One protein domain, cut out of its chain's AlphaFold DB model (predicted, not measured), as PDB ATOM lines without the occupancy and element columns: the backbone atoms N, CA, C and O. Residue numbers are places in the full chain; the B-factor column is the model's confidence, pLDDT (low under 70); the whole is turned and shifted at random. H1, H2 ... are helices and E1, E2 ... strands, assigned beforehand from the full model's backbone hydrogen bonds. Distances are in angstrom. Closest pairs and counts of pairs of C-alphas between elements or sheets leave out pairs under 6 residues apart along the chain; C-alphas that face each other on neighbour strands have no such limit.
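AT A GLANCE: This is residues 4 to 164 of the 164 residues of the protein "Tyrosine-type recombinase/integrase" of Devosia aurantiaca (UniProt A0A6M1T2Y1). A small three-stranded sheet has the long helix H7 packed beside its edge strand E3, and H2 packs near E2 and E1. Beyond H7, H6 and H5 form a helical hairpin; H3 and H4 extend the far side loosely, and H2, H3 and H4 touch no helix. The 161 printed residues hold seven named helices and three named strands, along the chain E1 E2 H1 E3 H2 H3 H4 H5 H6 H7, with sheet order E1 E2 E3, antiparallel. The class is mostly helix; the whole is compact, with a radius of gyration of the C-alphas of 16.5 A and spans of 44 by 38 by 33 A.

IN THESE COORDINATES: Find C-alpha 14 at (286.639, 319.858, 340.768), where E1, residues 14 to 17, begins. E2 is residues 21 to 26, 16.3 A long, and E3 is residues 38 to 41. Look next for H7, residues 146 to 162, 24.4 A long, ending at C-alpha 162, (278.938, 321.668, 323.720). H1 is residues 32 to 35, H2 residues 44 to 55 and 16.2 A long, H3 residues 80 to 92 and 18.6 A, and H4 residues 94 to 99. H5, residues 108 to 121, runs 20.1 A from C-alpha 108 at (301.225, 321.315, 326.991), and H6 is residues 126 to 133.

HOW THE PARTS SIT: Start at E1 and E2, an antiparallel hairpin at 130 degrees, with N 15 and O 23 within hydrogen-bond range at 3.0 A. E2 and E3 are antiparallel at 152 degrees, with N 24 and O 40 at 2.8 A. H7 is on the sheet, over none of its strands, only just: 2 of its 17 C-alphas fall on E3. The closest C-alphas of E3 and H7 are those of Ile 40 and Ser 154, 5.6 A apart. H2 and the sheet make two layers, a helix on one face of a sheet; Lys 22 and Arg 47 have the closest C-alphas of E2 and H2, 7.0 A apart. H6 only grazes the sheet, with residues 131 to 133. H7 touches H6 with residues 149 to 154 alone, about perpendicular at 86 degrees; C-alphas 131 and 150 are closest, at 5.2 A. The helical hairpin H5 and H6 touch at C-alphas 116 and 129, 6.1 A, opposite ways at a steep tilt of 38 degrees, only just past shallow. H3 and H5 are close but not clearly touching, with C-alphas 84 and 108 closest at 7.5 A, and so are H3 and H4, with C-alphas 90 and 96 at 6.6 A. H1 is not on the sheet and is close to but not clearly touching H7, with C-alphas 35 and 146 at 6.5 A. In H2 to H7 every O i to N i+4 pair is within hydrogen-bond range; H1 is too short for such a pair, and its one O i to N i+3 pair is within range.

THE WHOLE: The two C-alphas farthest apart, those of Thr 59 and Gly 139, are 49.3 A apart. The printed part has no cut. The links H2 to H3, residues 56 to 79, and H6 to H7, residues 134 to 145, are long; residues 55 to 60, of which 55 belongs to H2, stand free. The mean pLDDT of the printed part is 88.6, with residues 137 to 145 and 164 under 70.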
ATOM      1  N   GLN A   4     302.114 323.687 335.262       89.44
ATOM      2  CA  GLN A   4     302.287 323.910 336.705       89.44
ATOM      3  C   GLN A   4     300.974 324.010 337.500       89.44
ATOM      4  O   GLN A   4     300.990 323.787 338.710       89.44
ATOM      5  N   ASP A   5     299.875 324.393 336.843       91.69
ATOM      6  CA  ASP A   5     298.554 324.481 337.464       91.69
ATOM      7  C   ASP A   5     297.926 323.076 337.487       91.69
ATOM      8  O   ASP A   5     297.479 322.628 338.539       91.69
ATOM      9  N   ILE A   6     298.019 322.335 336.368       91.50
ATOM     10  CA  ILE A   6     297.565 320.935 336.240       91.50
ATOM     11  C   ILE A   6     298.189 320.056 337.333       91.50
ATOM     12  O   ILE A   6     297.482 319.329 338.026       91.50
ATOM     13  N   ALA A   7     299.502 320.178 337.547       90.69
ATOM     14  CA  ALA A   7     300.242 319.400 338.544       90.69
ATOM     15  C   ALA A   7     299.772 319.611 339.998       90.69
ATOM     16  O   ALA A   7     300.129 318.826 340.874       90.69
ATOM     17  N   ARG A   8     299.019 320.685 340.266       90.69
ATOM     18  CA  ARG A   8     298.556 321.077 341.605       90.69
ATOM     19  C   ARG A   8     297.052 320.945 341.795       90.69
ATOM     20  O   ARG A   8     296.581 321.187 342.902       90.69
ATOM     21  N   LEU A   9     296.306 320.592 340.748       94.31
ATOM     22  CA  LEU A   9     294.876 320.376 340.879       94.31
ATOM     23  C   LEU A   9     294.598 319.236 341.854       94.31
ATOM     24  O   LEU A   9     295.179 318.151 341.773       94.31
ATOM     25  N   THR A  10     293.657 319.494 342.745       96.44
ATOM     26  CA  THR A  10     293.114 318.539 343.704       96.44
ATOM     27  C   THR A  10     291.636 318.322 343.431       96.44
ATOM     28  O   THR A  10     290.998 319.108 342.727       96.44
ATOM     29  N   TRP A  11     291.056 317.279 344.014       96.88
ATOM     30  CA  TRP A  11     289.623 317.030 343.872       96.88
ATOM     31  C   TRP A  11     288.739 318.146 344.450       96.88
ATOM     32  O   TRP A  11     287.602 318.282 344.021       96.88
ATOM     33  N   ALA A  12     289.250 318.995 345.347       96.88
ATOM     34  CA  ALA A  12     288.568 320.193 345.840       96.88
ATOM     35  C   ALA A  12     288.465 321.311 344.782       96.88
ATOM     36  O   ALA A  12     287.658 322.233 344.922       96.88
ATOM     37  N   ASN A  13     289.277 321.248 343.722       97.31
ATOM     38  CA  ASN A  13     289.166 322.142 342.571       97.31
ATOM     39  C   ASN A  13     288.074 321.686 341.596       97.31
ATOM     40  O   ASN A  13     287.576 322.511 340.836       97.31
ATOM     41  N   TYR A  14     287.691 320.406 341.617       97.69
ATOM     42  CA  TYR A  14     286.639 319.858 340.768       97.69
ATOM     43  C   TYR A  14     285.271 320.025 341.439       97.69
ATOM     44  O   TYR A  14     284.877 319.233 342.296       97.69
ATOM     45  N   ARG A  15     284.565 321.105 341.092       96.44
ATOM     46  CA  ARG A  15     283.360 321.563 341.800       96.44
ATOM     47  C   ARG A  15     282.121 321.471 340.917       96.44
ATOM     48  O   ARG A  15     282.219 321.489 339.692       96.44
ATOM     49  N   ALA A  16     280.959 321.354 341.554       96.69
ATOM     50  CA  ALA A  16     279.684 321.534 340.872       96.69
ATOM     51  C   ALA A  16     279.504 323.006 340.483       96.69
ATOM     52  O   ALA A  16     279.954 323.901 341.200       96.69
ATOM     53  N   ASP A  17     278.841 323.234 339.358       95.75
ATOM     54  CA  ASP A  17     278.510 324.563 338.865       95.75
ATOM     55  C   ASP A  17     277.097 324.537 338.261       95.75
ATOM     56  O   ASP A  17     276.795 323.608 337.511       95.75
ATOM     57  N   PRO A  18     276.219 325.501 338.588       94.31
ATOM     58  CA  PRO A  18     274.822 325.462 338.156       94.31
ATOM     59  C   PRO A  18     274.646 325.602 336.638       94.31
ATOM     60  O   PRO A  18     273.686 325.062 336.100       94.31
ATOM     61  N   ASP A  19     275.571 326.274 335.946       95.19
ATOM     62  CA  ASP A  19     275.436 326.573 334.514       95.19
ATOM     63  C   ASP A  19     276.283 325.638 333.637       95.19
ATOM     64  O   ASP A  19     275.937 325.373 332.489       95.19
ATOM     65  N   MET A  20     277.417 325.159 334.159       95.50
ATOM     66  CA  MET A  20     278.372 324.306 333.432       95.50
ATOM     67  C   MET A  20     278.375 322.848 333.925       95.50
ATOM     68  O   MET A  20     279.133 322.015 333.428       95.50
ATOM     69  N   GLY A  21     277.575 322.523 334.946       95.31
ATOM     70  CA  GLY A  21     277.520 321.215 335.602       95.31
ATOM     71  C   GLY A  21     278.745 320.925 336.478       95.31
ATOM     72  O   GLY A  21     278.622 320.738 337.691       95.31
ATOM     73  N   LYS A  22     279.939 320.889 335.875       96.81
ATOM     74  CA  LYS A  22     281.222 320.675 336.557       96.81
ATOM     75  C   LYS A  22     282.279 321.655 336.067       96.81
ATOM     76  O   LYS A  22     282.406 321.914 334.872       96.81
ATOM     77  N   VAL A  23     283.088 322.145 336.998       97.25
ATOM     78  CA  VAL A  23     284.177 323.089 336.725       97.25
ATOM     79  C   VAL A  23     285.476 322.667 337.398       97.25
ATOM     80  O   VAL A  23     285.473 321.981 338.420       97.25
ATOM     81  N   LEU A  24     286.593 323.141 336.852       96.69
ATOM     82  CA  LEU A  24     287.869 323.238 337.553       96.69
ATOM     83  C   LEU A  24     288.059 324.683 338.026       96.69
ATOM     84  O   LEU A  24     288.298 325.577 337.212       96.69
ATOM     85  N   ALA A  25     287.956 324.899 339.336       95.06
ATOM     86  CA  ALA A  25     288.131 326.191 339.994       95.06
ATOM     87  C   ALA A  25     289.482 326.240 340.724       95.06
ATOM     88  O   ALA A  25     289.735 325.441 341.631       95.06
ATOM     89  N   PHE A  26     290.381 327.136 340.315       93.69
ATOM     90  CA  PHE A  26     291.744 327.213 340.851       93.69
ATOM     91  C   PHE A  26     292.360 328.606 340.698       93.69
ATOM     92  O   PHE A  26     291.979 329.388 339.835       93.69
ATOM     93  N   VAL A  27     293.372 328.907 341.513       91.75
ATOM     94  CA  VAL A  27     294.165 330.141 341.411       91.75
ATOM     95  C   VAL A  27     295.427 329.853 340.580       91.75
ATOM     96  O   VAL A  27     296.251 329.041 341.011       91.75
ATOM     97  N   PRO A  28     295.629 330.483 339.404       90.00
ATOM     98  CA  PRO A  28     296.789 330.214 338.551       90.00
ATOM     99  C   PRO A  28     298.107 330.540 339.253       90.00
ATOM    100  O   PRO A  28     298.259 331.609 339.831       90.00
ATOM    101  N   ARG A  29     299.131 329.696 339.143       88.69
ATOM    102  CA  ARG A  29     300.381 329.905 339.894       88.69
ATOM    103  C   ARG A  29     301.153 331.162 339.472       88.69
ATOM    104  O   ARG A  29     301.681 331.858 340.329       88.69
ATOM    105  N   LYS A  30     301.231 331.459 338.167       83.06
ATOM    106  CA  LYS A  30     302.027 332.597 337.651       83.06
ATOM    107  C   LYS A  30     301.382 333.952 337.963       83.06
ATOM    108  O   LYS A  30     302.072 334.884 338.352       83.06
ATOM    109  N   ASN A  31     300.062 334.050 337.797       84.25
ATOM    110  CA  ASN A  31     299.337 335.325 337.842       84.25
ATOM    111  C   ASN A  31     298.278 335.389 338.951       84.25
ATOM    112  O   ASN A  31     297.587 336.395 339.065       84.25
ATOM    113  N   GLY A  32     298.132 334.346 339.767       80.00
ATOM    114  CA  GLY A  32     297.007 334.145 340.684       80.00
ATOM    115  C   GLY A  32     296.802 335.256 341.698       80.00
ATOM    116  O   GLY A  32     295.676 335.692 341.901       80.00
ATOM    117  N   GLY A  33     297.884 335.812 342.252       81.69
ATOM    118  CA  GLY A  33     297.791 336.966 343.158       81.69
ATOM    119  C   GLY A  33     297.191 338.217 342.501       81.69
ATOM    120  O   GLY A  33     296.712 339.119 343.190       81.69
ATOM    121  N   LYS A  34     297.196 338.279 341.165       82.06
ATOM    122  CA  LYS A  34     296.590 339.351 340.375       82.06
ATOM    123  C   LYS A  34     295.210 338.942 339.854       82.06
ATOM    124  O   LYS A  34     294.286 339.741 339.966       82.06
ATOM    125  N   VAL A  35     295.059 337.753 339.273       79.31
ATOM    126  CA  VAL A  35     293.812 337.347 338.591       79.31
ATOM    127  C   VAL A  35     292.758 336.747 339.525       79.31
ATOM    128  O   VAL A  35     291.577 336.856 339.226       79.31
ATOM    129  N   GLY A  36     293.154 336.206 340.679       85.50
ATOM    130  CA  GLY A  36     292.251 335.511 341.598       85.50
ATOM    131  C   GLY A  36     291.973 334.062 341.187       85.50
ATOM    132  O   GLY A  36     292.752 333.452 340.450       85.50
ATOM    133  N   GLU A  37     290.886 333.499 341.721       89.50
ATOM    134  CA  GLU A  37     290.387 332.183 341.311       89.50
ATOM    135  C   GLU A  37     289.758 332.283 339.920       89.50
ATOM    136  O   GLU A  37     289.001 333.208 339.625       89.50
ATOM    137  N   ILE A  38     290.089 331.316 339.073       89.50
ATOM    138  CA  ILE A  38     289.556 331.170 337.727       89.50
ATOM    139  C   ILE A  38     288.763 329.873 337.671       89.50
ATOM    140  O   ILE A  38     289.132 328.883 338.304       89.50
ATOM    141  N   THR A  39     287.684 329.887 336.902       93.38
ATOM    142  CA  THR A  39     286.788 328.745 336.737       93.38
ATOM    143  C   THR A  39     286.789 328.344 335.274       93.38
ATOM    144  O   THR A  39     286.645 329.207 334.415       93.38
ATOM    145  N   ILE A  40     286.978 327.055 334.998       94.25
ATOM    146  CA  ILE A  40     286.934 326.492 333.646       94.25
ATOM    147  C   ILE A  40     285.877 325.387 333.622       94.25
ATOM    148  O   ILE A  40     285.992 324.421 334.379       94.25
ATOM    149  N   GLY A  41     284.868 325.521 332.760       95.75
ATOM    150  CA  GLY A  41     283.859 324.484 332.521       95.75
ATOM    151  C   GLY A  41     284.485 323.205 331.973       95.75
ATOM    152  O   GLY A  41     285.303 323.256 331.054       95.75
ATOM    153  N   VAL A  42     284.112 322.056 332.535       95.44
ATOM    154  CA  VAL A  42     284.644 320.748 332.136       95.44
ATOM    155  C   VAL A  42     283.745 320.147 331.048       95.44
ATOM    156  O   VAL A  42     282.572 319.902 331.327       95.44
ATOM    157  N   PRO A  43     284.254 319.896 329.823       92.38
ATOM    158  CA  PRO A  43     283.477 319.263 328.752       92.38
ATOM    159  C   PRO A  43     282.960 317.872 329.141       92.38
ATOM    160  O   PRO A  43     283.571 317.206 329.977       92.38
ATOM    161  N   ALA A  44     281.872 317.414 328.516       91.38
ATOM    162  CA  ALA A  44     281.174 316.178 328.892       91.38
ATOM    163  C   ALA A  44     282.073 314.923 328.903       91.38
ATOM    164  O   ALA A  44     282.018 314.129 329.846       91.38
ATOM    165  N   GLU A  45     282.945 314.769 327.904       91.44
ATOM    166  CA  GLU A  45     283.878 313.638 327.814       91.44
ATOM    167  C   GLU A  45     284.883 313.637 328.971       91.44
ATOM    168  O   GLU A  45     285.006 312.659 329.710       91.44
ATOM    169  N   LEU A  46     285.549 314.775 329.201       93.12
ATOM    170  CA  LEU A  46     286.489 314.926 330.312       93.12
ATOM    171  C   LEU A  46     285.779 314.790 331.664       93.12
ATOM    172  O   LEU A  46     286.331 314.214 332.598       93.12
ATOM    173  N   ARG A  47     284.550 315.299 331.774       95.38
ATOM    174  CA  ARG A  47     283.724 315.162 332.973       95.38
ATOM    175  C   ARG A  47     283.479 313.694 333.289       95.38
ATOM    176  O   ARG A  47     283.680 313.311 334.430       95.38
ATOM    177  N   SER A  48     283.099 312.893 332.298       94.88
ATOM    178  CA  SER A  48     282.821 311.466 332.492       94.88
ATOM    179  C   SER A  48     284.049 310.727 333.032       94.88
ATOM    180  O   SER A  48     283.945 309.967 333.993       94.88
ATOM    181  N   LEU A  49     285.235 311.026 332.488       94.06
ATOM    182  CA  LEU A  49     286.501 310.475 332.979       94.06
ATOM    183  C   LEU A  49     286.814 310.925 334.416       94.06
ATOM    184  O   LEU A  49     287.188 310.107 335.255       94.06
ATOM    185  N   LEU A  50     286.648 312.215 334.722       95.81
ATOM    186  CA  LEU A  50     286.924 312.758 336.055       95.81
ATOM    187  C   LEU A  50     285.932 312.261 337.113       95.81
ATOM    188  O   LEU A  50     286.355 311.962 338.229       95.81
ATOM    189  N   ASP A  51     284.647 312.147 336.775       95.56
ATOM    190  CA  ASP A  51     283.613 311.602 337.656       95.56
ATOM    191  C   ASP A  51     283.924 310.124 337.979       95.56
ATOM    192  O   ASP A  51     283.924 309.750 339.153       95.56
ATOM    193  N   ALA A  52     284.314 309.312 336.987       93.75
ATOM    194  CA  ALA A  52     284.745 307.926 337.208       93.75
ATOM    195  C   ALA A  52     286.005 307.836 338.091       93.75
ATOM    196  O   ALA A  52     286.049 307.084 339.065       93.75
ATOM    197  N   MET A  53     287.019 308.664 337.817       93.19
ATOM    198  CA  MET A  53     288.230 308.735 338.642       93.19
ATOM    199  C   MET A  53     287.943 309.175 340.088       93.19
ATOM    200  O   MET A  53     288.622 308.724 341.013       93.19
ATOM    201  N   LYS A  54     286.962 310.064 340.297       93.12
ATOM    202  CA  LYS A  54     286.546 310.543 341.623       93.12
ATOM    203  C   LYS A  54     285.705 309.514 342.376       93.12
ATOM    204  O   LYS A  54     285.816 309.443 343.598       93.12
ATOM    205  N   ALA A  55     284.891 308.732 341.674       91.38
ATOM    206  CA  ALA A  55     284.158 307.616 342.265       91.38
ATOM    207  C   ALA A  55     285.110 306.534 342.809       91.38
ATOM    208  O   ALA A  55     284.780 305.869 343.789       91.38
ATOM    209  N   GLY A  56     286.310 306.414 342.230       85.19
ATOM    210  CA  GLY A  56     287.314 305.448 342.663       85.19
ATOM    211  C   GLY A  56     286.880 304.021 342.333       85.19
ATOM    212  O   GLY A  56     286.372 303.762 341.248       85.19
ATOM    213  N   ASP A  57     287.065 303.104 343.278       81.19
ATOM    214  CA  ASP A  57     286.565 301.722 343.207       81.19
ATOM    215  C   ASP A  57     285.098 301.589 343.668       81.19
ATOM    216  O   ASP A  57     284.606 300.485 343.886       81.19
ATOM    217  N   GLY A  58     284.403 302.716 343.872       76.38
ATOM    218  CA  GLY A  58     283.045 302.762 344.416       76.38
ATOM    219  C   GLY A  58     282.964 302.583 345.937       76.38
ATOM    220  O   GLY A  58     281.898 302.806 346.506       76.38
ATOM    221  N   THR A  59     284.073 302.247 346.603       75.12
ATOM    222  CA  THR A  59     284.144 302.028 348.058       75.12
ATOM    223  C   THR A  59     284.861 303.182 348.754       75.12
ATOM    224  O   THR A  59     284.412 303.660 349.796       75.12
ATOM    225  N   VAL A  60     285.953 303.678 348.163       78.44
ATOM    226  CA  VAL A  60     286.741 304.789 348.708       78.44
ATOM    227  C   VAL A  60     286.907 305.889 347.668       78.44
ATOM    228  O   VAL A  60     287.652 305.768 346.693       78.44
ATOM    229  N   GLN A  61     286.268 307.029 347.925       86.25
ATOM    230  CA  GLN A  61     286.503 308.230 347.134       86.25
ATOM    231  C   GLN A  61     287.818 308.901 347.558       86.25
ATOM    232  O   GLN A  61     288.103 309.009 348.755       86.25
ATOM    233  N   PRO A  62     288.613 309.438 346.615       89.62
ATOM    234  CA  PRO A  62     289.772 310.252 346.949       89.62
ATOM    235  C   PRO A  62     289.384 311.431 347.847       89.62
ATOM    236  O   PRO A  62     288.371 312.093 347.604       89.62
ATOM    237  N   ALA A  63     290.219 311.763 348.830       91.62
ATOM    238  CA  ALA A  63     290.028 312.963 349.642       91.62
ATOM    239  C   ALA A  63     290.006 314.239 348.774       91.62
ATOM    240  O   ALA A  63     290.596 314.289 347.694       91.62
ATOM    241  N   GLY A  64     289.343 315.300 349.248       92.38
ATOM    242  CA  GLY A  64     289.264 316.574 348.521       92.38
ATOM    243  C   GLY A  64     290.639 317.182 348.216       92.38
ATOM    244  O   GLY A  64     290.879 317.647 347.110       92.38
ATOM    245  N   ASN A  65     291.576 317.108 349.158       94.00
ATOM    246  CA  ASN A  65     292.947 317.596 348.982       94.00
ATOM    247  C   ASN A  65     293.856 316.632 348.197       94.00
ATOM    248  O   ASN A  65     295.019 316.961 347.954       94.00
ATOM    249  N   ALA A  66     293.366 315.450 347.808       94.62
ATOM    250  CA  ALA A  66     294.163 314.520 347.026       94.62
ATOM    251  C   ALA A  66     294.351 315.063 345.595       94.62
ATOM    252  O   ALA A  66     293.408 315.610 345.012       94.62
ATOM    253  N   PRO A  67     295.556 314.923 345.017       95.19
ATOM    254  CA  PRO A  67     295.851 315.395 343.670       95.19
ATOM    255  C   PRO A  67     295.066 314.613 342.613       95.19
ATOM    256  O   PRO A  67     294.940 313.390 342.707       95.19
ATOM    257  N   ILE A  68     294.593 315.320 341.581       94.88
ATOM    258  CA  ILE A  68     293.988 314.702 340.391       94.88
ATOM    259  C   ILE A  68     295.097 314.053 339.554       94.88
ATOM    260  O   ILE A  68     295.084 312.848 339.311       94.88
ATOM    261  N   CYS A  69     296.106 314.839 339.168       92.00
ATOM    262  CA  CYS A  69     297.296 314.342 338.483       92.00
ATOM    263  C   CYS A  69     298.333 313.887 339.515       92.00
ATOM    264  O   CYS A  69     298.955 314.712 340.191       92.00
ATOM    265  N   ARG A  70     298.517 312.571 339.639       90.88
ATOM    266  CA  ARG A  70     299.346 311.953 340.678       90.88
ATOM    267  C   ARG A  70     300.303 310.912 340.115       90.88
ATOM    268  O   ARG A  70     299.982 310.228 339.149       90.88
ATOM    269  N   ASN A  71     301.463 310.777 340.746       88.94
ATOM    270  CA  ASN A  71     302.409 309.706 340.441       88.94
ATOM    271  C   ASN A  71     301.940 308.355 341.013       88.94
ATOM    272  O   ASN A  71     300.943 308.276 341.733       88.94
ATOM    273  N   SER A  72     302.705 307.292 340.753       86.50
ATOM    274  CA  SER A  72     302.435 305.934 341.256       86.50
ATOM    275  C   SER A  72     302.375 305.824 342.786       86.50
ATOM    276  O   SER A  72     301.801 304.877 343.310       86.50
ATOM    277  N   ARG A  73     302.917 306.804 343.521       88.31
ATOM    278  CA  ARG A  73     302.852 306.893 344.991       88.31
ATOM    279  C   ARG A  73     301.647 307.700 345.489       88.31
ATOM    280  O   ARG A  73     301.602 308.059 346.663       88.31
ATOM    281  N   GLY A  74     300.725 308.075 344.602       88.38
ATOM    282  CA  GLY A  74     299.543 308.875 344.924       88.38
ATOM    283  C   GLY A  74     299.826 310.350 345.239       88.38
ATOM    284  O   GLY A  74     298.925 311.053 345.692       88.38
ATOM    285  N   LYS A  75     301.051 310.843 345.006       90.12
ATOM    286  CA  LYS A  75     301.446 312.231 345.296       90.12
ATOM    287  C   LYS A  75     301.392 313.109 344.050       90.12
ATOM    288  O   LYS A  75     301.601 312.630 342.938       90.12
ATOM    289  N   ALA A  76     301.168 314.405 344.259       90.88
ATOM    290  CA  ALA A  76     301.228 315.408 343.202       90.88
ATOM    291  C   ALA A  76     302.622 315.423 342.562       90.88
ATOM    292  O   ALA A  76     303.629 315.158 343.230       90.88
ATOM    293  N   TYR A  77     302.694 315.772 341.279       90.25
ATOM    294  CA  TYR A  77     303.983 315.983 340.632       90.25
ATOM    295  C   TYR A  77     304.671 317.224 341.229       90.25
ATOM    296  O   TYR A  77     304.056 318.289 341.307       90.25
ATOM    297  N   PRO A  78     305.941 317.121 341.665       86.06
ATOM    298  CA  PRO A  78     306.574 318.156 342.488       86.06
ATOM    299  C   PRO A  78     306.852 319.454 341.716       86.06
ATOM    300  O   PRO A  78     306.935 320.531 342.310       86.06
ATOM    301  N   THR A  79     307.008 319.370 340.393       86.69
ATOM    302  CA  THR A  79     307.402 320.494 339.537       86.69
ATOM    303  C   THR A  79     306.675 320.464 338.194       86.69
ATOM    304  O   THR A  79     306.159 319.431 337.764       86.69
ATOM    305  N   GLU A  80     306.679 321.601 337.488       86.31
ATOM    306  CA  GLU A  80     306.224 321.651 336.093       86.31
ATOM    307  C   GLU A  80     307.054 320.723 335.201       86.31
ATOM    308  O   GLU A  80     306.504 320.082 334.311       86.31
ATOM    309  N   ASN A  81     308.361 320.606 335.462       89.81
ATOM    310  CA  ASN A  81     309.227 319.716 334.698       89.81
ATOM    311  C   ASN A  81     308.808 318.246 334.849       89.81
ATOM    312  O   ASN A  81     308.716 317.536 333.854       89.81
ATOM    313  N   ALA A  82     308.460 317.811 336.066       90.62
ATOM    314  CA  ALA A  82     307.923 316.469 336.290       90.62
ATOM    315  C   ALA A  82     306.612 316.249 335.512       90.62
ATOM    316  O   ALA A  82     306.441 315.216 334.872       90.62
ATOM    317  N   MET A  83     305.720 317.246 335.482       90.19
ATOM    318  CA  MET A  83     304.489 317.177 334.680       90.19
ATOM    319  C   MET A  83     304.775 317.109 333.171       90.19
ATOM    320  O   MET A  83     304.121 316.365 332.443       90.19
ATOM    321  N   ARG A  84     305.777 317.852 332.684       90.75
ATOM    322  CA  ARG A  84     306.218 317.793 331.282       90.75
ATOM    323  C   ARG A  84     306.788 316.422 330.931       90.75
ATOM    324  O   ARG A  84     306.447 315.903 329.877       90.75
ATOM    325  N   GLN A  85     307.601 315.825 331.801       92.00
ATOM    326  CA  GLN A  85     308.126 314.471 331.600       92.00
ATOM    327  C   GLN A  85     306.999 313.440 331.515       92.00
ATOM    328  O   GLN A  85     307.002 312.614 330.611       92.00
ATOM    329  N   VAL A  86     305.994 313.531 332.390       91.19
ATOM    330  CA  VAL A  86     304.807 312.662 332.341       91.19
ATOM    331  C   VAL A  86     304.067 312.816 331.018       91.19
ATOM    332  O   VAL A  86     303.707 311.816 330.410       91.19
ATOM    333  N   TRP A  87     303.890 314.046 330.532       92.62
ATOM    334  CA  TRP A  87     303.298 314.282 329.216       92.62
ATOM    335  C   TRP A  87     304.102 313.622 328.088       92.62
ATOM    336  O   TRP A  87     303.512 313.000 327.211       92.62
ATOM    337  N   GLN A  88     305.440 313.687 328.127       92.56
ATOM    338  CA  GLN A  88     306.267 312.962 327.153       92.56
ATOM    339  C   GLN A  88     306.030 311.449 327.225       92.56
ATOM    340  O   GLN A  88     305.877 310.816 326.188       92.56
ATOM    341  N   GLN A  89     305.921 310.876 328.427       91.88
ATOM    342  CA  GLN A  89     305.638 309.445 328.587       91.88
ATOM    343  C   GLN A  89     304.247 309.058 328.067       91.88
ATOM    344  O   GLN A  89     304.112 308.040 327.394       91.88
ATOM    345  N   VAL A  90     303.224 309.888 328.306       91.69
ATOM    346  CA  VAL A  90     301.881 309.681 327.738       91.69
ATOM    347  C   VAL A  90     301.950 309.625 326.214       91.69
ATOM    348  O   VAL A  90     301.415 308.691 325.625       91.69
ATOM    349  N   LYS A  91     302.673 310.551 325.574       93.50
ATOM    350  CA  LYS A  91     302.837 310.557 324.112       93.50
ATOM    351  C   LYS A  91     303.589 309.345 323.561       93.50
ATOM    352  O   LYS A  91     303.397 308.976 322.407       93.50
ATOM    353  N   LEU A  92     304.453 308.728 324.366       92.31
ATOM    354  CA  LEU A  92     305.175 307.516 323.977       92.31
ATOM    355  C   LEU A  92     304.325 306.245 324.096       92.31
ATOM    356  O   LEU A  92     304.693 305.240 323.480       92.31
ATOM    357  N   SER A  93     303.215 306.291 324.843       93.38
ATOM    358  CA  SER A  93     302.306 305.155 325.014       93.38
ATOM    359  C   SER A  93     301.658 304.728 323.694       93.38
ATOM    360  O   SER A  93     301.359 305.555 322.830       93.38
ATOM    361  N   GLU A  94     301.411 303.427 323.552       94.56
ATOM    362  CA  GLU A  94     300.749 302.862 322.370       94.56
ATOM    363  C   GLU A  94     299.343 303.433 322.185       94.56
ATOM    364  O   GLU A  94     298.975 303.794 321.073       94.56
ATOM    365  N   ALA A  95     298.595 303.608 323.280       93.19
ATOM    366  CA  ALA A  95     297.257 304.192 323.247       93.19
ATOM    367  C   ALA A  95     297.256 305.612 322.656       93.19
ATOM    368  O   ALA A  95     296.407 305.929 321.827       93.19
ATOM    369  N   PHE A  96     298.224 306.458 323.036       93.38
ATOM    370  CA  PHE A  96     298.331 307.803 322.469       93.38
ATOM    371  C   PHE A  96     298.728 307.765 320.993       93.38
ATOM    372  O   PHE A  96     298.108 308.447 320.188       93.38
ATOM    373  N   LYS A  97     299.726 306.952 320.623       93.94
ATOM    374  CA  LYS A  97     300.164 306.814 319.224       93.94
ATOM    375  C   LYS A  97     299.064 306.258 318.321       93.94
ATOM    376  O   LYS A  97     298.971 306.670 317.176       93.94
ATOM    377  N   ALA A  98     298.229 305.352 318.827       94.94
ATOM    378  CA  ALA A  98     297.084 304.827 318.093       94.94
ATOM    379  C   ALA A  98     295.980 305.882 317.926       94.94
ATOM    380  O   ALA A  98     295.397 305.992 316.852       94.94
ATOM    381  N   ALA A  99     295.704 306.670 318.971       92.88
ATOM    382  CA  ALA A  99     294.683 307.716 318.929       92.88
ATOM    383  C   ALA A  99     295.117 308.955 318.126       92.88
ATOM    384  O   ALA A  99     294.277 309.623 317.530       92.88
ATOM    385  N   LEU A 100     296.413 309.280 318.131       93.12
ATOM    386  CA  LEU A 100     296.969 310.461 317.478       93.12
ATOM    387  C   LEU A 100     298.397 310.197 316.947       93.12
ATOM    388  O   LEU A 100     299.375 310.640 317.561       93.12
ATOM    389  N   PRO A 101     298.535 309.495 315.802       90.50
ATOM    390  CA  PRO A 101     299.831 309.065 315.256       90.50
ATOM    391  C   PRO A 101     300.842 310.200 315.040       90.50
ATOM    392  O   PRO A 101     302.027 310.052 315.352       90.50
ATOM    393  N   ASP A 102     300.354 311.363 314.607       91.00
ATOM    394  CA  ASP A 102     301.169 312.549 314.307       91.00
ATOM    395  C   ASP A 102     301.319 313.499 315.513       91.00
ATOM    396  O   ASP A 102     301.896 314.580 315.421       91.00
ATOM    397  N   GLY A 103     300.824 313.107 316.692       88.00
ATOM    398  CA  GLY A 103     300.793 313.942 317.898       88.00
ATOM    399  C   GLY A 103     302.127 314.078 318.644       88.00
ATOM    400  O   GLY A 103     302.144 314.570 319.777       88.00
ATOM    401  N   GLN A 104     303.243 313.621 318.070       85.00
ATOM    402  CA  GLN A 104     304.527 313.484 318.774       85.00
ATOM    403  C   GLN A 104     305.116 314.830 319.213       85.00
ATOM    404  O   GLN A 104     305.673 314.924 320.312       85.00
ATOM    405  N   ASP A 105     304.890 315.892 318.440       89.06
ATOM    406  CA  ASP A 105     305.376 317.244 318.744       89.06
ATOM    407  C   ASP A 105     304.431 318.051 319.642       89.06
ATOM    408  O   ASP A 105     304.737 319.177 320.045       89.06
ATOM    409  N   LEU A 106     303.295 317.471 320.052       92.88
ATOM    410  CA  LEU A 106     302.381 318.160 320.950       92.88
ATOM    411  C   LEU A 106     303.044 318.427 322.298       92.88
ATOM    412  O   LEU A 106     303.598 317.550 322.971       92.88
ATOM    413  N   THR A 107     302.941 319.673 322.741       93.44
ATOM    414  CA  THR A 107     303.383 320.104 324.065       93.44
ATOM    415  C   THR A 107     302.203 320.686 324.828       93.44
ATOM    416  O   THR A 107     301.280 321.230 324.233       93.44
ATOM    417  N   LEU A 108     302.245 320.650 326.165       92.38
ATOM    418  CA  LEU A 108     301.225 321.315 326.991       92.38
ATOM    419  C   LEU A 108     301.118 322.822 326.691       92.38
ATOM    420  O   LEU A 108     300.050 323.410 326.836       92.38
ATOM    421  N   HIS A 109     302.227 323.454 326.292       92.06
ATOM    422  CA  HIS A 109     302.208 324.841 325.836       92.06
ATOM    423  C   HIS A 109     301.538 324.967 324.464       92.06
ATOM    424  O   HIS A 109     300.654 325.801 324.323       92.06
ATOM    425  N   GLY A 110     301.896 324.104 323.510       93.69
ATOM    426  CA  GLY A 110     301.289 324.043 322.180       93.69
ATOM    427  C   GLY A 110     299.777 323.854 322.248       93.69
ATOM    428  O   GLY A 110     299.054 324.677 321.713       93.69
ATOM    429  N   LEU A 111     299.288 322.888 323.035       93.38
ATOM    430  CA  LEU A 111     297.849 322.677 323.261       93.38
ATOM    431  C   LEU A 111     297.147 323.932 323.796       93.38
ATOM    432  O   LEU A 111     296.021 324.241 323.414       93.38
ATOM    433  N   ARG A 112     297.810 324.681 324.681       93.62
ATOM    434  CA  ARG A 112     297.273 325.939 325.209       93.62
ATOM    435  C   ARG A 112     297.239 327.042 324.148       93.62
ATOM    436  O   ARG A 112     296.311 327.843 324.178       93.62
ATOM    437  N   VAL A 113     298.241 327.104 323.274       93.88
ATOM    438  CA  VAL A 113     298.286 328.051 322.150       93.88
ATOM    439  C   VAL A 113     297.209 327.702 321.130       93.88
ATOM    440  O   VAL A 113     296.430 328.579 320.785       93.88
ATOM    441  N   THR A 114     297.076 326.431 320.742       94.38
ATOM    442  CA  THR A 114     295.999 325.952 319.862       94.38
ATOM    443  C   THR A 114     294.628 326.310 320.423       94.38
ATOM    444  O   THR A 114     293.831 326.927 319.731       94.38
ATOM    445  N   PHE A 115     294.384 326.041 321.710       93.94
ATOM    446  CA  PHE A 115     293.137 326.438 322.364       93.94
ATOM    447  C   PHE A 115     292.893 327.955 322.309       93.94
ATOM    448  O   PHE A 115     291.762 328.393 322.132       93.94
ATOM    449  N   ALA A 116     293.937 328.775 322.454       94.19
ATOM    450  CA  ALA A 116     293.817 330.226 322.322       94.19
ATOM    451  C   ALA A 116     293.422 330.636 320.894       94.19
ATOM    452  O   ALA A 116     292.532 331.471 320.732       94.19
ATOM    453  N   SER A 117     294.044 330.027 319.881       95.56
ATOM    454  CA  SER A 117     293.722 330.253 318.469       95.56
ATOM    455  C   SER A 117     292.283 329.852 318.142       95.56
ATOM    456  O   SER A 117     291.547 330.678 317.610       95.56
ATOM    457  N   GLU A 118     291.838 328.664 318.569       95.06
ATOM    458  CA  GLU A 118     290.453 328.192 318.387       95.06
ATOM    459  C   GLU A 118     289.427 329.182 318.962       95.06
ATOM    460  O   GLU A 118     288.374 329.430 318.372       95.06
ATOM    461  N   LEU A 119     289.723 329.775 320.126       94.81
ATOM    462  CA  LEU A 119     288.858 330.794 320.718       94.81
ATOM    463  C   LEU A 119     288.829 332.078 319.878       94.81
ATOM    464  O   LEU A 119     287.753 332.648 319.694       94.81
ATOM    465  N   ARG A 120     289.966 332.535 319.339       95.50
ATOM    466  CA  ARG A 120     289.990 333.713 318.452       95.50
ATOM    467  C   ARG A 120     289.207 333.462 317.169       95.50
ATOM    468  O   ARG A 120     288.390 334.299 316.795       95.50
ATOM    469  N   GLU A 121     289.391 332.298 316.556       95.25
ATOM    470  CA  GLU A 121     288.641 331.856 315.374       95.25
ATOM    471  C   GLU A 121     287.137 331.742 315.662       95.25
ATOM    472  O   GLU A 121     286.304 332.057 314.817       95.25
ATOM    473  N   SER A 122     286.777 331.387 316.897       94.06
ATOM    474  CA  SER A 122     285.392 331.341 317.376       94.06
ATOM    475  C   SER A 122     284.812 332.711 317.765       94.06
ATOM    476  O   SER A 122     283.701 332.767 318.297       94.06
ATOM    477  N   GLY A 123     285.536 333.810 317.530       94.44
ATOM    478  CA  GLY A 123     285.062 335.181 317.747       94.44
ATOM    479  C   GLY A 123     285.243 335.729 319.166       94.44
ATOM    480  O   GLY A 123     284.705 336.792 319.473       94.44
ATOM    481  N   PHE A 124     285.992 335.051 320.040       94.38
ATOM    482  CA  PHE A 124     286.340 335.604 321.353       94.38
ATOM    483  C   PHE A 124     287.421 336.679 321.206       94.38
ATOM    484  O   PHE A 124     288.355 336.538 320.416       94.38
ATOM    485  N   SER A 125     287.315 337.760 321.974       92.69
ATOM    486  CA  SER A 125     288.301 338.844 322.026       92.69
ATOM    487  C   SER A 125     289.610 338.420 322.706       92.69
ATOM    488  O   SER A 125     289.640 337.468 323.487       92.69
ATOM    489  N   ASP A 126     290.697 339.170 322.489       90.69
ATOM    490  CA  ASP A 126     291.988 338.918 323.159       90.69
ATOM    491  C   ASP A 126     291.865 338.945 324.689       90.69
ATOM    492  O   ASP A 126     292.524 338.183 325.399       90.69
ATOM    493  N   ARG A 127     290.968 339.792 325.208       87.62
ATOM    494  CA  ARG A 127     290.662 339.857 326.637       87.62
ATOM    495  C   ARG A 127     290.012 338.572 327.135       87.62
ATOM    496  O   ARG A 127     290.445 338.037 328.148       87.62
ATOM    497  N   GLU A 128     289.005 338.075 326.431       90.62
ATOM    498  CA  GLU A 128     288.311 336.838 326.797       90.62
ATOM    499  C   GLU A 128     289.240 335.624 326.709       90.62
ATOM    500  O   GLU A 128     289.222 334.749 327.576       90.62
ATOM    501  N   VAL A 129     290.122 335.597 325.709       91.75
ATOM    502  CA  VAL A 129     291.176 334.585 325.627       91.75
ATOM    503  C   VAL A 129     292.112 334.688 326.831       91.75
ATOM    504  O   VAL A 129     292.359 333.681 327.495       91.75
ATOM    505  N   ALA A 130     292.582 335.885 327.191       88.94
ATOM    506  CA  ALA A 130     293.416 336.073 328.379       88.94
ATOM    507  C   ALA A 130     292.708 335.623 329.671       88.94
ATOM    508  O   ALA A 130     293.329 334.955 330.504       88.94
ATOM    509  N   ASP A 131     291.411 335.912 329.803       88.06
ATOM    510  CA  ASP A 131     290.579 335.489 330.929       88.06
ATOM    511  C   ASP A 131     290.524 333.955 331.031       88.06
ATOM    512  O   ASP A 131     290.845 333.384 332.075       88.06
ATOM    513  N   MET A 132     290.244 333.253 329.929       89.88
ATOM    514  CA  MET A 132     290.235 331.780 329.905       89.88
ATOM    515  C   MET A 132     291.591 331.155 330.195       89.88
ATOM    516  O   MET A 132     291.718 330.051 330.740       89.88
ATOM    517  N   LEU A 133     292.643 331.855 329.801       89.00
ATOM    518  CA  LEU A 133     293.998 331.408 329.986       89.00
ATOM    519  C   LEU A 133     294.518 331.731 331.402       89.00
ATOM    520  O   LEU A 133     295.479 331.082 331.837       89.00
ATOM    521  N   GLY A 134     293.903 332.647 332.152       85.00
ATOM    522  CA  GLY A 134     294.464 333.172 333.402       85.00
ATOM    523  C   GLY A 134     295.739 333.992 333.157       85.00
ATOM    524  O   GLY A 134     296.714 333.913 333.923       85.00
ATOM    525  N   ASP A 135     295.777 334.696 332.028       85.12
ATOM    526  CA  ASP A 135     296.812 335.652 331.646       85.12
ATOM    527  C   ASP A 135     296.436 337.079 332.087       85.12
ATOM    528  O   ASP A 135     295.306 337.355 332.481       85.12
ATOM    529  N   LEU A 136     297.423 337.977 332.130       79.31
ATOM    530  CA  LEU A 136     297.170 339.397 332.382       79.31
ATOM    531  C   LEU A 136     296.891 340.063 331.034       79.31
ATOM    532  O   LEU A 136     297.673 339.865 330.111       79.31
ATOM    533  N   SER A 137     295.825 340.857 330.934       69.69
ATOM    534  CA  SER A 137     295.578 341.725 329.777       69.69
ATOM    535  C   SER A 137     295.878 343.191 330.109       69.69
ATOM    536  O   SER A 137     295.859 343.597 331.276       69.69
ATOM    537  N   GLU A 138     296.199 343.983 329.083       58.41
ATOM    538  CA  GLU A 138     296.741 345.346 329.216       58.41
ATOM    539  C   GLU A 138     295.746 346.357 329.824       58.41
ATOM    540  O   GLU A 138     296.153 347.286 330.513       58.41
ATOM    541  N   GLY A 139     294.433 346.144 329.681       55.19
ATOM    542  CA  GLY A 139     293.389 347.065 330.171       55.19
ATOM    543  C   GLY A 139     292.927 346.866 331.626       55.19
ATOM    544  O   GLY A 139     291.859 347.343 332.009       55.19
ATOM    545  N   MET A 140     293.650 346.099 332.446       57.50
ATOM    546  CA  MET A 140     293.088 345.481 333.659       57.50
ATOM    547  C   MET A 140     293.166 346.336 334.936       57.50
ATOM    548  O   MET A 140     293.862 345.999 335.900       57.50
ATOM    549  N   GLY A 141     292.350 347.387 335.003       48.62
ATOM    550  CA  GLY A 141     291.996 348.066 336.252       48.62
ATOM    551  C   GLY A 141     290.937 347.295 337.060       48.62
ATOM    552  O   GLY A 141     289.876 346.970 336.543       48.62
ATOM    553  N   LYS A 142     291.207 347.081 338.355       53.28
ATOM    554  CA  LYS A 142     290.332 346.539 339.429       53.28
ATOM    555  C   LYS A 142     290.276 345.007 339.597       53.28
ATOM    556  O   LYS A 142     290.207 344.230 338.652       53.28
ATOM    557  N   ARG A 143     290.358 344.600 340.872       55.19
ATOM    558  CA  ARG A 143     290.503 343.222 341.391       55.19
ATOM    559  C   ARG A 143     289.154 342.524 341.640       55.19
ATOM    560  O   ARG A 143     289.113 341.303 341.643       55.19
ATOM    561  N   TYR A 144     288.069 343.287 341.823       51.50
ATOM    562  CA  TYR A 144     286.782 342.769 342.317       51.50
ATOM    563  C   TYR A 144     285.866 342.160 341.242       51.50
ATOM    564  O   TYR A 144     285.128 341.233 341.549       51.50
ATOM    565  N   SER A 145     285.927 342.608 339.982       60.19
ATOM    566  CA  SER A 145     285.087 342.063 338.897       60.19
ATOM    567  C   SER A 145     285.735 340.905 338.126       60.19
ATOM    568  O   SER A 145     285.071 340.270 337.314       60.19
ATOM    569  N   ARG A 146     287.015 340.595 338.384       71.38
ATOM    570  CA  ARG A 146     287.800 339.645 337.571       71.38
ATOM    571  C   ARG A 146     287.207 338.240 337.569       71.38
ATOM    572  O   ARG A 146     286.947 337.707 336.500       71.38
ATOM    573  N   GLY A 147     286.923 337.674 338.742       73.88
ATOM    574  CA  GLY A 147     286.370 336.318 338.834       73.88
ATOM    575  C   GLY A 147     285.015 336.170 338.129       73.88
ATOM    576  O   GLY A 147     284.772 335.166 337.465       73.88
ATOM    577  N   ALA A 148     284.160 337.196 338.212       78.94
ATOM    578  CA  ALA A 148     282.854 337.196 337.560       78.94
ATOM    579  C   ALA A 148     282.972 337.255 336.029       78.94
ATOM    580  O   ALA A 148     282.325 336.468 335.343       78.94
ATOM    581  N   GLU A 149     283.824 338.134 335.493       83.25
ATOM    582  CA  GLU A 149     284.055 338.227 334.045       83.25
ATOM    583  C   GLU A 149     284.698 336.948 333.493       83.25
ATOM    584  O   GLU A 149     284.221 336.394 332.506       83.25
ATOM    585  N   MET A 150     285.686 336.387 334.194       86.19
ATOM    586  CA  MET A 150     286.307 335.117 333.802       86.19
ATOM    587  C   MET A 150     285.300 333.966 333.801       86.19
ATOM    588  O   MET A 150     285.303 333.145 332.883       86.19
ATOM    589  N   ARG A 151     284.400 333.914 334.791       90.38
ATOM    590  CA  ARG A 151     283.339 332.904 334.815       90.38
ATOM    591  C   ARG A 151     282.343 333.094 333.669       90.38
ATOM    592  O   ARG A 151     281.964 332.099 333.057       90.38
ATOM    593  N   LYS A 152     281.936 334.330 333.352       91.19
ATOM    594  CA  LYS A 152     281.065 334.617 332.193       91.19
ATOM    595  C   LYS A 152     281.705 334.138 330.892       91.19
ATOM    596  O   LYS A 152     281.051 333.462 330.101       91.19
ATOM    597  N   THR A 153     282.989 334.429 330.702       92.50
ATOM    598  CA  THR A 153     283.745 333.952 329.542       92.50
ATOM    599  C   THR A 153     283.817 332.426 329.519       92.50
ATOM    600  O   THR A 153     283.524 331.822 328.490       92.50
ATOM    601  N   SER A 154     284.103 331.781 330.656       93.69
ATOM    602  CA  SER A 154     284.115 330.316 330.766       93.69
ATOM    603  C   SER A 154     282.778 329.688 330.405       93.69
ATOM    604  O   SER A 154     282.760 328.687 329.692       93.69
ATOM    605  N   LEU A 155     281.666 330.270 330.852       94.69
ATOM    606  CA  LEU A 155     280.335 329.784 330.501       94.69
ATOM    607  C   LEU A 155     280.104 329.856 328.989       94.69
ATOM    608  O   LEU A 155     279.679 328.872 328.391       94.69
ATOM    609  N   ARG A 156     280.449 330.982 328.355       95.19
ATOM    610  CA  ARG A 156     280.323 331.140 326.897       95.19
ATOM    611  C   ARG A 156     281.187 330.144 326.129       95.19
ATOM    612  O   ARG A 156     280.716 329.557 325.159       95.19
ATOM    613  N   VAL A 157     282.426 329.921 326.568       93.56
ATOM    614  CA  VAL A 157     283.306 328.901 325.973       93.56
ATOM    615  C   VAL A 157     282.713 327.506 326.135       93.56
ATOM    616  O   VAL A 157     282.681 326.740 325.174       93.56
ATOM    617  N   HIS A 158     282.216 327.177 327.326       93.94
ATOM    618  CA  HIS A 158     281.610 325.879 327.612       93.94
ATOM    619  C   HIS A 158     280.371 325.621 326.744       93.94
ATOM    620  O   HIS A 158     280.277 324.576 326.109       93.94
ATOM    621  N   GLN A 159     279.465 326.597 326.648       92.94
ATOM    622  CA  GLN A 159     278.282 326.524 325.788       92.94
ATOM    623  C   GLN A 159     278.661 326.346 324.317       92.94
ATOM    624  O   GLN A 159     278.103 325.487 323.643       92.94
ATOM    625  N   ARG A 160     279.644 327.112 323.823       90.81
ATOM    626  CA  ARG A 160     280.075 327.040 322.422       90.81
ATOM    627  C   ARG A 160     280.631 325.667 322.049       90.81
ATOM    628  O   ARG A 160     280.338 325.199 320.959       90.81
ATOM    629  N   ARG A 161     281.405 325.035 322.938       85.56
ATOM    630  CA  ARG A 161     282.031 323.722 322.692       85.56
ATOM    631  C   ARG A 161     281.082 322.533 322.860       85.56
ATOM    632  O   ARG A 161     281.397 321.467 322.360       85.56
ATOM    633  N   ASN A 162     279.964 322.707 323.565       81.62
ATOM    634  CA  ASN A 162     278.938 321.668 323.720       81.62
ATOM    635  C   ASN A 162     277.771 321.816 322.725       81.62
ATOM    636  O   ASN A 162     276.858 320.997 322.740       81.62
ATOM    637  N   ALA A 163     277.749 322.881 321.918       72.88
ATOM    638  CA  ALA A 163     276.723 323.121 320.899       72.88
ATOM    639  C   ALA A 163     277.095 322.555 319.512       72.88
ATOM    640  O   ALA A 163     276.338 322.732 318.559       72.88
ATOM    641  N   SER A 164     278.268 321.930 319.405       50.31
ATOM    642  CA  SER A 164     278.824 321.244 318.230       50.31
ATOM    643  C   SER A 164     278.881 319.751 318.486       50.31
ATOM    644  O   SER A 164     278.558 318.996 317.547       50.31
TER     645      SER A 164